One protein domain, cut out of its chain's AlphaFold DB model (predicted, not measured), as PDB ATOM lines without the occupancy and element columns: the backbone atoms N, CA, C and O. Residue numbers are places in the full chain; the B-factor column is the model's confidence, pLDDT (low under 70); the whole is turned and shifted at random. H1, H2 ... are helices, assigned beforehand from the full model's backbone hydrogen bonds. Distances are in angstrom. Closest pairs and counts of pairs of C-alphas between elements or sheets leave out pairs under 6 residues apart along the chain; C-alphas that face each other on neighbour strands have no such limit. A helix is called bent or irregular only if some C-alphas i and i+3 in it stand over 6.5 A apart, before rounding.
ATOM      1  N   ALA A  30     156.375 130.353 144.030       96.06
ATOM      2  CA  ALA A  30     156.697 131.416 144.977       96.06
ATOM      3  C   ALA A  30     158.194 131.762 144.980       96.06
ATOM      4  O   ALA A  30     158.537 132.938 145.106       96.06
ATOM      5  N   ASP A  31     159.084 130.783 144.792       96.94
ATOM      6  CA  ASP A  31     160.530 131.013 144.699       96.94
ATOM      7  C   ASP A  31     160.885 131.736 143.387       96.94
ATOM      8  O   ASP A  31     161.618 132.732 143.391       96.94
ATOM      9  N   LEU A  32     160.296 131.302 142.265       97.81
ATOM     10  CA  LEU A  32     160.469 131.946 140.959       97.81
ATOM     11  C   LEU A  32     159.920 133.374 140.965       97.81
ATOM     12  O   LEU A  32     160.613 134.304 140.546       97.81
ATOM     13  N   LYS A  33     158.704 133.576 141.490       97.75
ATOM     14  CA  LYS A  33     158.092 134.906 141.596       97.75
ATOM     15  C   LYS A  33     158.880 135.816 142.535       97.75
ATOM     16  O   LYS A  33     159.063 136.992 142.223       97.75
ATOM     17  N   SER A  34     159.399 135.281 143.640       97.81
ATOM     18  CA  SER A  34     160.294 136.015 144.541       97.81
ATOM     19  C   SER A  34     161.534 136.512 143.819       97.81
ATOM     20  O   SER A  34     161.831 137.706 143.859       97.81
ATOM     21  N   SER A  35     162.216 135.621 143.098       98.19
ATOM     22  CA  SER A  35     163.420 135.973 142.346       98.19
ATOM     23  C   SER A  35     163.133 136.992 141.236       98.19
ATOM     24  O   SER A  35     163.854 137.983 141.095       98.19
ATOM     25  N   TYR A  36     162.024 136.819 140.507       98.62
ATOM     26  CA  TYR A  36     161.531 137.781 139.518       98.62
ATOM     27  C   TYR A  36     161.312 139.172 140.132       98.62
ATOM     28  O   TYR A  36     161.875 140.161 139.653       98.62
ATOM     29  N   CYS A  37     160.558 139.260 141.233       98.50
ATOM     30  CA  CYS A  37     160.263 140.537 141.879       98.50
ATOM     31  C   CYS A  37     161.496 141.189 142.512       98.50
ATOM     32  O   CYS A  37     161.582 142.415 142.528       98.50
ATOM     33  N   MET A  38     162.489 140.414 142.963       98.56
ATOM     34  CA  MET A  38     163.778 140.978 143.372       98.56
ATOM     35  C   MET A  38     164.449 141.727 142.214       98.56
ATOM     36  O   MET A  38     164.902 142.850 142.410       98.56
ATOM     37  N   GLY A  39     164.467 141.149 141.006       98.62
ATOM     38  CA  GLY A  39     165.022 141.803 139.814       98.62
ATOM     39  C   GLY A  39     164.287 143.096 139.441       98.62
ATOM     40  O   GLY A  39     164.926 144.110 139.154       98.62
ATOM     41  N   VAL A  40     162.951 143.083 139.514       98.44
ATOM     42  CA  VAL A  40     162.108 144.272 139.303       98.44
ATOM     43  C   VAL A  40     162.437 145.371 140.318       98.44
ATOM     44  O   VAL A  40     162.735 146.500 139.933       98.44
ATOM     45  N   LEU A  41     162.404 145.058 141.617       97.94
ATOM     46  CA  LEU A  41     162.579 146.053 142.678       97.94
ATOM     47  C   LEU A  41     164.004 146.613 142.723       97.94
ATOM     48  O   LEU A  41     164.174 147.816 142.913       97.94
ATOM     49  N   GLU A  42     165.023 145.779 142.502       98.12
ATOM     50  CA  GLU A  42     166.412 146.239 142.378       98.12
ATOM     51  C   GLU A  42     166.570 147.204 141.196       98.12
ATOM     52  O   GLU A  42     167.164 148.270 141.357       98.12
ATOM     53  N   SER A  43     165.971 146.884 140.044       97.50
ATOM     54  CA  SER A  43     165.995 147.759 138.864       97.50
ATOM     55  C   SER A  43     165.244 149.068 139.102       97.50
ATOM     56  O   SER A  43     165.707 150.131 138.690       97.50
ATOM     57  N   LYS A  44     164.113 149.015 139.815       95.69
ATOM     58  CA  LYS A  44     163.339 150.196 140.204       95.69
ATOM     59  C   LYS A  44     164.132 151.125 141.113       95.69
ATOM     60  O   LYS A  44     164.166 152.323 140.859       95.69
ATOM     61  N   ILE A  45     164.774 150.576 142.144       96.12
ATOM     62  CA  ILE A  45     165.609 151.342 143.076       96.12
ATOM     63  C   ILE A  45     166.793 151.964 142.326       96.12
ATOM     64  O   ILE A  45     167.006 153.167 142.436       96.12
ATOM     65  N   ALA A  46     167.512 151.183 141.513       95.38
ATOM     66  CA  ALA A  46     168.653 151.679 140.740       95.38
ATOM     67  C   ALA A  46     168.253 152.744 139.700       95.38
ATOM     68  O   ALA A  46     168.981 153.705 139.466       95.38
ATOM     69  N   GLY A  47     167.073 152.607 139.090       93.19
ATOM     70  CA  GLY A  47     166.556 153.550 138.098       93.19
ATOM     71  C   GLY A  47     166.144 154.914 138.660       93.19
ATOM     72  O   GLY A  47     165.874 155.825 137.872       93.19
ATOM     73  N   MET A  48     166.084 155.081 139.987       92.69
ATOM     74  CA  MET A  48     165.748 156.368 140.605       92.69
ATOM     75  C   MET A  48     166.868 157.397 140.492       92.69
ATOM     76  O   MET A  48     166.569 158.582 140.388       92.69
ATOM     77  N   ASP A  49     168.132 156.975 140.415       89.38
ATOM     78  CA  ASP A  49     169.258 157.903 140.249       89.38
ATOM     79  C   ASP A  49     169.120 158.744 138.975       89.38
ATOM     80  O   ASP A  49     169.399 159.943 138.970       89.38
ATOM     81  N   GLU A  50     168.653 158.132 137.886       89.19
ATOM     82  CA  GLU A  50     168.369 158.836 136.635       89.19
ATOM     83  C   GLU A  50     167.210 159.827 136.798       89.19
ATOM     84  O   GLU A  50     167.305 160.972 136.358       89.19
ATOM     85  N   VAL A  51     166.151 159.421 137.505       89.62
ATOM     86  CA  VAL A  51     164.992 160.280 137.791       89.62
ATOM     87  C   VAL A  51     165.396 161.485 138.643       89.62
ATOM     88  O   VAL A  51     164.916 162.589 138.396       89.62
ATOM     89  N   TYR A  52     166.297 161.307 139.612       91.62
ATOM     90  CA  TYR A  52     166.807 162.395 140.449       91.62
ATOM     91  C   TYR A  52     167.721 163.351 139.688       91.62
ATOM     92  O   TYR A  52     167.730 164.541 139.992       91.62
ATOM     93  N   LYS A  53     168.461 162.877 138.679       92.06
ATOM     94  CA  LYS A  53     169.258 163.761 137.816       92.06
ATOM     95  C   LYS A  53     168.376 164.719 137.023       92.06
ATOM     96  O   LYS A  53     168.717 165.892 136.908       92.06
ATOM     97  N   THR A  54     167.247 164.241 136.503       91.94
ATOM     98  CA  THR A  54     166.302 165.087 135.757       91.94
ATOM     99  C   THR A  54     165.359 165.864 136.676       91.94
ATOM    100  O   THR A  54     164.856 166.908 136.280       91.94
ATOM    101  N   ASN A  55     165.132 165.385 137.905       91.06
ATOM    102  CA  ASN A  55     164.240 166.000 138.890       91.06
ATOM    103  C   ASN A  55     164.883 166.032 140.293       91.06
ATOM    104  O   ASN A  55     164.486 165.259 141.173       91.06
ATOM    105  N   PRO A  56     165.855 166.929 140.548       92.69
ATOM    106  CA  PRO A  56     166.596 166.949 141.813       92.69
ATOM    107  C   PRO A  56     165.718 167.150 143.052       92.69
ATOM    108  O   PRO A  56     166.037 166.633 144.121       92.69
ATOM    109  N   SER A  57     164.582 167.843 142.913       93.62
ATOM    110  CA  SER A  57     163.611 168.044 143.994       93.62
ATOM    111  C   SER A  57     163.012 166.737 144.515       93.62
ATOM    112  O   SER A  57     162.660 166.661 145.685       93.62
ATOM    113  N   LEU A  58     162.933 165.680 143.699       91.75
ATOM    114  CA  LEU A  58     162.421 164.382 144.150       91.75
ATOM    115  C   LEU A  58     163.385 163.666 145.098       91.75
ATOM    116  O   LEU A  58     162.947 162.828 145.884       91.75
ATOM    117  N   LYS A  59     164.680 164.008 145.067       93.12
ATOM    118  CA  LYS A  59     165.690 163.374 145.920       93.12
ATOM    119  C   LYS A  59     165.430 163.624 147.407       93.12
ATOM    120  O   LYS A  59     165.664 162.745 148.225       93.12
ATOM    121  N   GLN A  60     164.871 164.781 147.768       93.69
ATOM    122  CA  GLN A  60     164.509 165.082 149.162       93.69
ATOM    123  C   GLN A  60     163.391 164.168 149.703       93.69
ATOM    124  O   GLN A  60     163.189 164.082 150.910       93.69
ATOM    125  N   HIS A  61     162.668 163.486 148.810       93.38
ATOM    126  CA  HIS A  61     161.608 162.534 149.131       93.38
ATOM    127  C   HIS A  61     162.025 161.086 148.845       93.38
ATOM    128  O   HIS A  61     161.165 160.209 148.788       93.38
ATOM    129  N   GLU A  62     163.322 160.822 148.653       92.25
ATOM    130  CA  GLU A  62     163.833 159.496 148.304       92.25
ATOM    131  C   GLU A  62     163.347 158.421 149.271       92.25
ATOM    132  O   GLU A  62     162.808 157.411 148.826       92.25
ATOM    133  N   ASP A  63     163.466 158.656 150.578       92.88
ATOM    134  CA  ASP A  63     163.045 157.674 151.573       92.88
ATOM    135  C   ASP A  63     161.550 157.384 151.478       92.88
ATOM    136  O   ASP A  63     161.161 156.223 151.480       92.88
ATOM    137  N   PHE A  64     160.711 158.400 151.285       93.69
ATOM    138  CA  PHE A  64     159.277 158.193 151.084       93.69
ATOM    139  C   PHE A  64     158.983 157.388 149.805       93.69
ATOM    140  O   PHE A  64     158.160 156.474 149.818       93.69
ATOM    141  N   ILE A  65     159.683 157.684 148.707       92.50
ATOM    142  CA  ILE A  65     159.490 157.023 147.407       92.50
ATOM    143  C   ILE A  65     159.992 155.569 147.434       92.50
ATOM    144  O   ILE A  65     159.375 154.681 146.837       92.50
ATOM    145  N   LEU A  66     161.119 155.316 148.102       95.44
ATOM    146  CA  LEU A  66     161.830 154.040 148.061       95.44
ATOM    147  C   LEU A  66     161.601 153.149 149.280       95.44
ATOM    148  O   LEU A  66     161.963 151.974 149.209       95.44
ATOM    149  N   GLN A  67     160.981 153.632 150.359       95.75
ATOM    150  CA  GLN A  67     160.728 152.824 151.557       95.75
ATOM    151  C   GLN A  67     159.942 151.551 151.231       95.75
ATOM    152  O   GLN A  67     160.373 150.468 151.618       95.75
ATOM    153  N   GLY A  68     158.837 151.654 150.483       94.94
ATOM    154  CA  GLY A  68     158.048 150.490 150.059       94.94
ATOM    155  C   GLY A  68     158.890 149.465 149.282       94.94
ATOM    156  O   GLY A  68     159.081 148.352 149.770       94.94
ATOM    157  N   PRO A  69     159.489 149.848 148.135       96.06
ATOM    158  CA  PRO A  69     160.374 148.969 147.370       96.06
ATOM    159  C   PRO A  69     161.530 148.358 148.177       96.06
ATOM    160  O   PRO A  69     161.843 147.183 147.995       96.06
ATOM    161  N   ARG A  70     162.169 149.126 149.073       96.81
ATOM    162  CA  ARG A  70     163.266 148.641 149.930       96.81
ATOM    163  C   ARG A  70     162.772 147.607 150.942       96.81
ATOM    164  O   ARG A  70     163.425 146.579 151.111       96.81
ATOM    165  N   ASN A  71     161.624 147.850 151.572       96.19
ATOM    166  CA  ASN A  71     161.015 146.923 152.523       96.19
ATOM    167  C   ASN A  71     160.593 145.619 151.841       96.19
ATOM    168  O   ASN A  71     160.901 144.537 152.343       96.19
ATOM    169  N   ASP A  72     159.956 145.703 150.675       96.81
ATOM    170  CA  ASP A  72     159.544 144.517 149.921       96.81
ATOM    171  C   ASP A  72     160.753 143.713 149.437       96.81
ATOM    172  O   ASP A  72     160.801 142.494 149.601       96.81
ATOM    173  N   LEU A  73     161.791 144.389 148.933       97.56
ATOM    174  CA  LEU A  73     163.042 143.740 148.553       97.56
ATOM    175  C   LEU A  73     163.718 143.058 149.749       97.56
ATOM    176  O   LEU A  73     164.254 141.956 149.609       97.56
ATOM    177  N   HIS A  74     163.690 143.682 150.929       96.81
ATOM    178  CA  HIS A  74     164.196 143.066 152.150       96.81
ATOM    179  C   HIS A  74     163.416 141.792 152.503       96.81
ATOM    180  O   HIS A  74     164.033 140.755 152.735       96.81
ATOM    181  N   ARG A  75     162.078 141.829 152.459       96.88
ATOM    182  CA  ARG A  75     161.225 140.656 152.718       96.88
ATOM    183  C   ARG A  75     161.497 139.507 151.745       96.88
ATOM    184  O   ARG A  75     161.681 138.374 152.182       96.88
ATOM    185  N   LEU A  76     161.605 139.795 150.446       97.62
ATOM    186  CA  LEU A  76     161.943 138.793 149.427       97.62
ATOM    187  C   LEU A  76     163.319 138.158 149.678       97.62
ATOM    188  O   LEU A  76     163.470 136.940 149.590       97.62
ATOM    189  N   ARG A  77     164.322 138.968 150.043       96.94
ATOM    190  CA  ARG A  77     165.663 138.472 150.392       96.94
ATOM    191  C   ARG A  77     165.632 137.573 151.622       96.94
ATOM    192  O   ARG A  77     166.261 136.518 151.600       96.94
ATOM    193  N   SER A  78     164.890 137.956 152.656       96.56
ATOM    194  CA  SER A  78     164.727 137.152 153.871       96.56
ATOM    195  C   SER A  78     164.053 135.808 153.582       96.56
ATOM    196  O   SER A  78     164.513 134.782 154.080       96.56
ATOM    197  N   TYR A  79     163.038 135.787 152.713       96.06
ATOM    198  CA  TYR A  79     162.397 134.550 152.262       96.06
ATOM    199  C   TYR A  79     163.349 133.639 151.471       96.06
ATOM    200  O   TYR A  79     163.399 132.431 151.717       96.06
ATOM    201  N   MET A  80     164.132 134.205 150.546       96.69
ATOM    202  CA  MET A  80     165.022 133.432 149.670       96.69
ATOM    203  C   MET A  80     166.313 132.966 150.356       96.69
ATOM    204  O   MET A  80     166.846 131.918 149.991       96.69
ATOM    205  N   ALA A  81     166.825 133.703 151.347       95.69
ATOM    206  CA  ALA A  81     168.118 133.437 151.984       95.69
ATOM    207  C   ALA A  81     168.310 131.985 152.483       95.69
ATOM    208  O   ALA A  81     169.337 131.383 152.149       95.69
ATOM    209  N   PRO A  82     167.370 131.368 153.226       94.38
ATOM    210  CA  PRO A  82     167.528 129.978 153.660       94.38
ATOM    211  C   PRO A  82     167.304 128.954 152.533       94.38
ATOM    212  O   PRO A  82     167.718 127.803 152.668       94.38
ATOM    213  N   ARG A  83     166.656 129.352 151.432       93.75
ATOM    214  CA  ARG A  83     166.216 128.463 150.343       93.75
ATOM    215  C   ARG A  83     167.238 128.356 149.220       93.75
ATOM    216  O   ARG A  83     167.456 127.270 148.694       93.75
ATOM    217  N   ALA A  84     167.921 129.456 148.903       89.44
ATOM    218  CA  ALA A  84     168.807 129.561 147.744       89.44
ATOM    219  C   ALA A  84     169.887 128.466 147.682       89.44
ATOM    220  O   ALA A  84     170.267 128.045 146.603       89.44
ATOM    221  N   LYS A  85     170.356 127.948 148.823       89.31
ATOM    222  CA  LYS A  85     171.393 126.899 148.855       89.31
ATOM    223  C   LYS A  85     170.932 125.532 148.341       89.31
ATOM    224  O   LYS A  85     171.780 124.691 148.069       89.31
ATOM    225  N   LYS A  86     169.622 125.284 148.312       93.31
ATOM    226  CA  LYS A  86     169.038 123.982 147.958       93.31
ATOM    227  C   LYS A  86     168.332 124.002 146.612       93.31
ATOM    228  O   LYS A  86     168.168 122.951 146.014       93.31
ATOM    229  N   LEU A  87     167.909 125.180 146.169       95.50
ATOM    230  CA  LEU A  87     167.139 125.347 144.947       95.50
ATOM    231  C   LEU A  87     168.035 125.391 143.707       95.50
ATOM    232  O   LEU A  87     169.210 125.749 143.790       95.50
ATOM    233  N   ASP A  88     167.453 125.069 142.555       95.25
ATOM    234  CA  ASP A  88     168.064 125.305 141.246       95.25
ATOM    235  C   ASP A  88     168.346 126.807 141.056       95.25
ATOM    236  O   ASP A  88     167.443 127.621 140.834       95.25
ATOM    237  N   ILE A  89     169.621 127.181 141.167       94.81
ATOM    238  CA  ILE A  89     170.074 128.567 141.040       94.81
ATOM    239  C   ILE A  89     169.869 129.098 139.622       94.81
ATOM    240  O   ILE A  89     169.563 130.283 139.476       94.81
ATOM    241  N   ASP A  90     169.984 128.262 138.592       95.94
ATOM    242  CA  ASP A  90     169.873 128.713 137.207       95.94
ATOM    243  C   ASP A  90     168.442 129.165 136.911       95.94
ATOM    244  O   ASP A  90     168.227 130.245 136.351       95.94
ATOM    245  N   ALA A  91     167.450 128.409 137.389       96.50
ATOM    246  CA  ALA A  91     166.043 128.791 137.303       96.50
ATOM    247  C   ALA A  91     165.744 130.099 138.064       96.50
ATOM    248  O   ALA A  91     165.043 130.981 137.553       96.50
ATOM    249  N   LEU A  92     166.320 130.280 139.259       97.69
ATOM    250  CA  LEU A  92     166.166 131.516 140.033       97.69
ATOM    251  C   LEU A  92     166.816 132.718 139.334       97.69
ATOM    252  O   LEU A  92     166.208 133.791 139.266       97.69
ATOM    253  N   VAL A  93     168.025 132.558 138.795       97.88
ATOM    254  CA  VAL A  93     168.736 133.605 138.047       97.88
ATOM    255  C   VAL A  93     167.972 133.968 136.777       97.88
ATOM    256  O   VAL A  93     167.804 135.154 136.488       97.88
ATOM    257  N   ALA A  94     167.443 132.980 136.052       98.38
ATOM    258  CA  ALA A  94     166.613 133.212 134.876       98.38
ATOM    259  C   ALA A  94     165.361 134.038 135.218       98.38
ATOM    260  O   ALA A  94     165.079 135.033 134.543       98.38
ATOM    261  N   ALA A  95     164.653 133.694 136.300       98.44
ATOM    262  CA  ALA A  95     163.493 134.450 136.769       98.44
ATOM    263  C   ALA A  95     163.859 135.894 137.155       98.44
ATOM    264  O   ALA A  95     163.185 136.839 136.735       98.44
ATOM    265  N   LYS A  96     164.968 136.089 137.879       98.62
ATOM    266  CA  LYS A  96     165.470 137.421 138.246       98.62
ATOM    267  C   LYS A  96     165.800 138.269 137.021       98.62
ATOM    268  O   LYS A  96     165.351 139.410 136.922       98.62
ATOM    269  N   ASN A  97     166.549 137.707 136.075       98.62
ATOM    270  CA  ASN A  97     166.912 138.382 134.832       98.62
ATOM    271  C   ASN A  97     165.672 138.750 134.018       98.62
ATOM    272  O   ASN A  97     165.610 139.839 133.446       98.62
ATOM    273  N   ARG A  98     164.652 137.883 134.012       98.62
ATOM    274  CA  ARG A  98     163.373 138.205 133.383       98.62
ATOM    275  C   ARG A  98     162.705 139.417 134.035       98.62
ATOM    276  O   ARG A  98     162.236 140.281 133.303       98.62
ATOM    277  N   GLY A  99     162.736 139.529 135.363       98.50
ATOM    278  CA  GLY A  99     162.240 140.705 136.088       98.50
ATOM    279  C   GLY A  99     162.947 142.006 135.703       98.50
ATOM    280  O   GLY A  99     162.292 143.021 135.479       98.50
ATOM    281  N   VAL A 100     164.273 141.970 135.543       98.50
ATOM    282  CA  VAL A 100     165.060 143.127 135.071       98.50
ATOM    283  C   VAL A 100     164.644 143.545 133.657       98.50
ATOM    284  O   VAL A 100     164.452 144.731 133.380       98.50
ATOM    285  N   ILE A 101     164.504 142.571 132.752       98.38
ATOM    286  CA  ILE A 101     164.101 142.820 131.362       98.38
ATOM    287  C   ILE A 101     162.695 143.415 131.317       98.38
ATOM    288  O   ILE A 101     162.504 144.446 130.677       98.38
ATOM    289  N   ASP A 102     161.742 142.797 132.015       98.38
ATOM    290  CA  ASP A 102     160.349 143.234 132.027       98.38
ATOM    291  C   ASP A 102     160.212 144.645 132.615       98.38
ATOM    292  O   ASP A 102     159.535 145.470 132.009       98.38
ATOM    293  N   PHE A 103     160.928 144.979 133.697       97.50
ATOM    294  CA  PHE A 103     160.950 146.347 134.235       97.50
ATOM    295  C   PHE A 103     161.440 147.371 133.201       97.50
ATOM    296  O   PHE A 103     160.849 148.438 133.031       97.50
ATOM    297  N   ARG A 104     162.523 147.065 132.473       96.44
ATOM    298  CA  ARG A 104     163.047 147.972 131.442       96.44
ATOM    299  C   ARG A 104     162.059 148.141 130.289       96.44
ATOM    300  O   ARG A 104     161.840 149.271 129.857       96.44
ATOM    301  N   THR A 105     161.469 147.045 129.814       96.62
ATOM    302  CA  THR A 105     160.461 147.063 128.746       96.62
ATOM    303  C   THR A 105     159.234 147.865 129.172       96.62
ATOM    304  O   THR A 105     158.820 148.773 128.455       96.62
ATOM    305  N   ALA A 106     158.704 147.604 130.370       95.69
ATOM    306  CA  ALA A 106     157.575 148.337 130.929       95.69
ATOM    307  C   ALA A 106     157.901 149.828 131.086       95.69
ATOM    308  O   ALA A 106     157.122 150.669 130.652       95.69
ATOM    309  N   ARG A 107     159.086 150.192 131.597       94.38
ATOM    310  CA  ARG A 107     159.515 151.598 131.687       94.38
ATOM    311  C   ARG A 107     159.562 152.276 130.316       94.38
ATOM    312  O   ARG A 107     159.057 153.388 130.185       94.38
ATOM    313  N   GLN A 108     160.159 151.641 129.308       94.38
ATOM    314  CA  GLN A 108     160.255 152.195 127.952       94.38
ATOM    315  C   GLN A 108     158.874 152.394 127.323       94.38
ATOM    316  O   GLN A 108     158.570 153.483 126.833       94.38
ATOM    317  N   HIS A 109     158.020 151.372 127.396       95.19
ATOM    318  CA  HIS A 109     156.650 151.449 126.896       95.19
ATOM    319  C   HIS A 109     155.825 152.486 127.663       95.19
ATOM    320  O   HIS A 109     155.074 153.255 127.075       95.19
ATOM    321  N   GLY A 110     156.043 152.594 128.971       93.88
ATOM    322  CA  GLY A 110     155.441 153.602 129.833       93.88
ATOM    323  C   GLY A 110     155.744 155.026 129.418       93.88
ATOM    324  O   GLY A 110     154.838 155.851 129.365       93.88
ATOM    325  N   GLN A 111     157.000 155.315 129.080       92.25
ATOM    326  CA  GLN A 111     157.394 156.627 128.559       92.25
ATOM    327  C   GLN A 111     156.691 156.931 127.230       92.25
ATOM    328  O   GLN A 111     156.176 158.032 127.043       92.25
ATOM    329  N   ALA A 112     156.585 155.942 126.336       94.12
ATOM    330  CA  ALA A 112     155.814 156.092 125.103       94.12
ATOM    331  C   ALA A 112     154.317 156.336 125.382       94.12
ATOM    332  O   ALA A 112     153.692 157.156 124.711       94.12
ATOM    333  N   CYS A 113     153.749 155.683 126.400       95.19
ATOM    334  CA  CYS A 113     152.373 155.910 126.830       95.19
ATOM    335  C   CYS A 113     152.166 157.289 127.466       95.19
ATOM    336  O   CYS A 113     151.138 157.907 127.215       95.19
ATOM    337  N   LEU A 114     153.125 157.811 128.238       92.06
ATOM    338  CA  LEU A 114     153.059 159.178 128.772       92.06
ATOM    339  C   LEU A 114     153.032 160.222 127.649       92.06
ATOM    340  O   LEU A 114     152.285 161.191 127.742       92.06
ATOM    341  N   ALA A 115     153.775 160.000 126.561       92.25
ATOM    342  CA  ALA A 115     153.739 160.878 125.392       92.25
ATOM    343  C   ALA A 115     152.386 160.836 124.644       92.25
ATOM    344  O   ALA A 115     151.973 161.838 124.066       92.25
ATOM    345  N   GLN A 116     151.689 159.692 124.658       93.00
ATOM    346  CA  GLN A 116     150.359 159.529 124.046       93.00
ATOM    347  C   GLN A 116     149.213 159.988 124.959       93.00
ATOM    348  O   GLN A 116     148.147 160.372 124.477       93.00
ATOM    349  N   CYS A 117     149.435 159.952 126.271       93.31
ATOM    350  CA  CYS A 117     148.483 160.314 127.312       93.31
ATOM    351  C   CYS A 117     149.046 161.491 128.127       93.31
ATOM    352  O   CYS A 117     149.485 161.288 129.263       93.31
ATOM    353  N   PRO A 118     149.064 162.712 127.559       86.38
ATOM    354  CA  PRO A 118     149.714 163.869 128.169       86.38
ATOM    355  C   PRO A 118     149.083 164.224 129.518       86.38
ATOM    356  O   PRO A 118     147.875 164.461 129.620       86.38
ATOM    357  N   MET A 119     149.917 164.271 130.558       84.25
ATOM    358  CA  MET A 119     149.521 164.675 131.914       84.25
ATOM    359  C   MET A 119     149.120 166.151 131.981       84.25
ATOM    360  O   MET A 119     148.372 166.539 132.869       84.25
ATOM    361  N   GLU A 120     149.557 166.971 131.028       81.50
ATOM    362  CA  GLU A 120     149.205 168.388 130.898       81.50
ATOM    363  C   GLU A 120     147.704 168.592 130.647       81.50
ATOM    364  O   GLU A 120     147.171 169.674 130.883       81.50
ATOM    365  N   GLN A 121     147.008 167.546 130.189       78.44
ATOM    366  CA  GLN A 121     145.553 167.542 130.058       78.44
ATOM    367  C   GLN A 121     144.838 167.222 131.375       78.44
ATOM    368  O   GLN A 121     143.610 167.250 131.402       78.44
ATOM    369  N   VAL A 122     145.563 166.894 132.452       86.75
ATOM    370  CA  VAL A 122     144.987 166.716 133.789       86.75
ATOM    371  C   VAL A 122     144.761 168.090 134.412       86.75
ATOM    372  O   VAL A 122     145.688 168.745 134.880       86.75
ATOM    373  N   THR A 123     143.506 168.527 134.413       88.81
ATOM    374  CA  THR A 123     143.054 169.778 135.027       88.81
ATOM    375  C   THR A 123     142.337 169.505 136.355       88.81
ATOM    376  O   THR A 123     142.126 168.357 136.752       88.81
ATOM    377  N   ASN A 124     141.904 170.567 137.043       88.19
ATOM    378  CA  ASN A 124     141.034 170.460 138.223       88.19
ATOM    379  C   ASN A 124     139.582 170.081 137.869       88.19
ATOM    380  O   ASN A 124     138.730 169.999 138.755       88.19
ATOM    381  N   GLU A 125     139.270 169.883 136.585       90.19
ATOM    382  CA  GLU A 125     137.949 169.444 136.160       90.19
ATOM    383  C   GLU A 125     137.672 168.020 136.650       90.19
ATOM    384  O   GLU A 125     138.507 167.109 136.579       90.19
ATOM    385  N   LYS A 126     136.448 167.809 137.138       91.50
ATOM    386  CA  LYS A 126     135.999 166.499 137.603       91.50
ATOM    387  C   LYS A 126     136.143 165.468 136.479       91.50
ATOM    388  O   LYS A 126     135.561 165.623 135.410       91.50
ATOM    389  N   GLY A 127     136.877 164.388 136.747       87.19
ATOM    390  CA  GLY A 127     137.084 163.286 135.800       87.19
ATOM    391  C   GLY A 127     138.269 163.469 134.845       87.19
ATOM    392  O   GLY A 127     138.540 162.568 134.051       87.19
ATOM    393  N   SER A 128     139.016 164.576 134.935       91.06
ATOM    394  CA  SER A 128     140.220 164.777 134.122       91.06
ATOM    395  C   SER A 128     141.287 163.708 134.397       91.06
ATOM    396  O   SER A 128     141.852 163.140 133.461       91.06
ATOM    397  N   TYR A 129     141.505 163.369 135.675       91.88
ATOM    398  CA  TYR A 129     142.397 162.276 136.073       91.88
ATOM    399  C   TYR A 129     141.903 160.914 135.572       91.88
ATOM    400  O   TYR A 129     142.691 160.132 135.048       91.88
ATOM    401  N   ASP A 130     140.598 160.638 135.653       93.06
ATOM    402  CA  ASP A 130     140.032 159.370 135.175       93.06
ATOM    403  C   ASP A 130     140.231 159.192 133.668       93.06
ATOM    404  O   ASP A 130     140.499 158.085 133.201       93.06
ATOM    405  N   LYS A 131     140.114 160.278 132.896       91.94
ATOM    406  CA  LYS A 131     140.369 160.272 131.452       91.94
ATOM    407  C   LYS A 131     141.832 159.956 131.152       91.94
ATOM    408  O   LYS A 131     142.099 159.083 130.324       91.94
ATOM    409  N   TRP A 132     142.760 160.618 131.844       94.19
ATOM    410  CA  TRP A 132     144.186 160.323 131.725       94.19
ATOM    411  C   TRP A 132     144.489 158.870 132.106       94.19
ATOM    412  O   TRP A 132     145.091 158.138 131.323       94.19
ATOM    413  N   ASN A 133     143.980 158.410 133.251       93.75
ATOM    414  CA  ASN A 133     144.206 157.060 133.751       93.75
ATOM    415  C   ASN A 133     143.651 155.992 132.797       93.75
ATOM    416  O   ASN A 133     144.301 154.972 132.578       93.75
ATOM    417  N   LYS A 134     142.484 156.227 132.180       95.06
ATOM    418  CA  LYS A 134     141.924 155.342 131.145       95.06
ATOM    419  C   LYS A 134     142.818 155.271 129.909       95.06
ATOM    420  O   LYS A 134     143.069 154.171 129.429       95.06
ATOM    421  N   CYS A 135     143.313 156.410 129.421       95.81
ATOM    422  CA  CYS A 135     144.262 156.447 128.305       95.81
ATOM    423  C   CYS A 135     145.532 155.655 128.645       95.81
ATOM    424  O   CYS A 135     145.908 154.731 127.922       95.81
ATOM    425  N   PHE A 136     146.155 155.970 129.783       95.00
ATOM    426  CA  PHE A 136     147.419 155.368 130.193       95.00
ATOM    427  C   PHE A 136     147.282 153.861 130.442       95.00
ATOM    428  O   PHE A 136     148.100 153.071 129.972       95.00
ATOM    429  N   SER A 137     146.206 153.441 131.114       94.19
ATOM    430  CA  SER A 137     145.903 152.023 131.350       94.19
ATOM    431  C   SER A 137     145.660 151.265 130.044       94.19
ATOM    432  O   SER A 137     146.170 150.161 129.877       94.19
ATOM    433  N   ALA A 138     144.930 151.852 129.089       95.69
ATOM    434  CA  ALA A 138     144.694 151.225 127.789       95.69
ATOM    435  C   ALA A 138     145.994 151.065 126.983       95.69
ATOM    436  O   ALA A 138     146.216 150.017 126.383       95.69
ATOM    437  N   CYS A 139     146.873 152.071 127.005       96.19
ATOM    438  CA  CYS A 139     148.165 152.008 126.324       96.19
ATOM    439  C   CYS A 139     149.107 150.964 126.949       96.19
ATOM    440  O   CYS A 139     149.735 150.175 126.241       96.19
ATOM    441  N   THR A 140     149.190 150.926 128.281       95.12
ATOM    442  CA  THR A 140     150.086 150.002 128.999       95.12
ATOM    443  C   THR A 140     149.602 148.553 128.971       95.12
ATOM    444  O   THR A 140     150.428 147.644 128.984       95.12
ATOM    445  N   ALA A 141     148.294 148.314 128.821       94.44
ATOM    446  CA  ALA A 141     147.727 146.974 128.650       94.44
ATOM    447  C   ALA A 141     148.218 146.243 127.383       94.44
ATOM    448  O   ALA A 141     148.098 145.021 127.301       94.44
ATOM    449  N   LEU A 142     148.782 146.966 126.407       93.25
ATOM    450  CA  LEU A 142     149.369 146.386 125.195       93.25
ATOM    451  C   LEU A 142     150.726 145.709 125.438       93.25
ATOM    452  O   LEU A 142     151.173 144.946 124.586       93.25
ATOM    453  N   GLU A 143     151.373 145.969 126.577       96.44
ATOM    454  CA  GLU A 143     152.682 145.411 126.916       96.44
ATOM    455  C   GLU A 143     152.565 144.434 128.100       96.44
ATOM    456  O   GLU A 143     152.417 144.855 129.250       96.44
ATOM    457  N   PRO A 144     152.669 143.111 127.871       95.81
ATOM    458  CA  PRO A 144     152.545 142.110 128.929       95.81
ATOM    459  C   PRO A 144     153.529 142.271 130.099       95.81
ATOM    460  O   PRO A 144     153.243 141.794 131.200       95.81
ATOM    461  N   ALA A 145     154.690 142.907 129.891       96.12
ATOM    462  CA  ALA A 145     155.636 143.201 130.968       96.12
ATOM    463  C   ALA A 145     155.020 144.071 132.076       96.12
ATOM    464  O   ALA A 145     155.317 143.837 133.247       96.12
ATOM    465  N   TYR A 146     154.099 144.984 131.738       93.56
ATOM    466  CA  TYR A 146     153.406 145.820 132.720       93.56
ATOM    467  C   TYR A 146     152.616 144.988 133.727       93.56
ATOM    468  O   TYR A 146     152.777 145.158 134.933       93.56
ATOM    469  N   ALA A 147     151.796 144.053 133.241       93.44
ATOM    470  CA  ALA A 147     150.981 143.201 134.105       93.44
ATOM    471  C   ALA A 147     151.845 142.292 134.996       93.44
ATOM    472  O   ALA A 147     151.517 142.058 136.161       93.44
ATOM    473  N   ARG A 148     152.975 141.794 134.474       95.62
ATOM    474  CA  ARG A 148     153.901 140.967 135.261       95.62
ATOM    475  C   ARG A 148     154.619 141.777 136.337       95.62
ATOM    476  O   ARG A 148     154.688 141.321 137.477       95.62
ATOM    477  N   GLU A 149     155.129 142.966 136.011       95.56
ATOM    478  CA  GLU A 149     155.717 143.892 136.990       95.56
ATOM    479  C   GLU A 149     154.704 144.282 138.076       95.56
ATOM    480  O   GLU A 149     155.051 144.312 139.256       95.56
ATOM    481  N   ASP A 150     153.448 144.540 137.699       93.69
ATOM    482  CA  ASP A 150     152.393 144.955 138.627       93.69
ATOM    483  C   ASP A 150     152.192 143.949 139.770       93.69
ATOM    484  O   ASP A 150     151.974 144.328 140.922       93.69
ATOM    485  N   SER A 151     152.411 142.659 139.486       94.44
ATOM    486  CA  SER A 151     152.357 141.584 140.482       94.44
ATOM    487  C   SER A 151     153.408 141.689 141.605       94.44
ATOM    488  O   SER A 151     153.288 140.991 142.617       94.44
ATOM    489  N   CYS A 152     154.410 142.563 141.446       96.81
ATOM    490  CA  CYS A 152     155.445 142.860 142.437       96.81
ATOM    491  C   CYS A 152     155.138 144.095 143.295       96.81
ATOM    492  O   CYS A 152     155.888 144.369 144.228       96.81
TER     493      CYS A 152
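Overview. This is residues 30 to 152 of the 160 residues of an uncharacterized protein of Acidovorax soli (UniProt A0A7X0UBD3). Helix H1 is held between the two longest helices, H3 nearly alongside it and running back the other way, and H4 crossing it steeply on the other side. Short H6 stands across H4, while H5 packs on the far part of H4 with its last residues, and H2 makes the corner between H1 and H3. The printed part has 123 residues with six named helices, H1 to H6 in order, and no named strand; the class is all helix, and the packing of the helices that touch is mostly crossed, with 1 of 4 pairs at a shallow tilt. It is only just loose, close to compact, with a radius of gyration of the C-alphas of 16.9 A, and elongated, spanning 56 by 34 by 24 A.

Arrangement. H1, residues 30 to 46, and H2, residues 48 to 54, meet only through their link. H3, residues 56 to 80, touches H1 at a shallow tilt of 20 degrees, opposite ways, closest at the C-alphas of Ser 34 and Leu 76, 5.9 A. H2 and H3 only just touch, only at the corner, with 3 pairs of C-alphas within 8 A, the closest those of Tyr 52 and Lys 59, 5.7 A. H4, residues 89 to 116, is the hub and is apart from H3. With residues 91 to 104 alone it touches H1 at a steep tilt of 49 degrees, the same way; the closest C-alphas, of Tyr 36 and Lys 96, are 4.2 A apart. Residues 136 to 140 of H5, residues 128 to 140, touch residues 106 to 116 of H4, closest at the C-alphas of Cys 113 and Cys 139, 5.8 A. H6, residues 144 to 150, touches H4 about perpendicular at 78 degrees; the closest C-alphas are those of Asp 102 and Ala 145, 4.8 A. Every O i to N i+4 pair is within hydrogen-bond range in H1, H2, H4, H5 and H6, and 15 of 21 in H3.

Along the chain. H1 begins at C-alpha 30 (156.697, 131.416, 144.977) and is 23.9 A long; H2 is 10.0 A. H3, 34.5 A, is irregular, C-alphas 60 and 63 being 7.9 A apart, with a kink of 50 degrees near residue 63. H4 is 40.4 A, H5 18.5 A, and H6, 10.1 A, ends at C-alpha 150 (152.393, 144.955, 138.627).

Size, cuts and confidence. The C-alphas farthest apart, of Lys 86 and Glu 125, are 56.3 A apart. The link from H4 to H5 is long; the printed part has no cut, and no printed residue is under 70 in pLDDT.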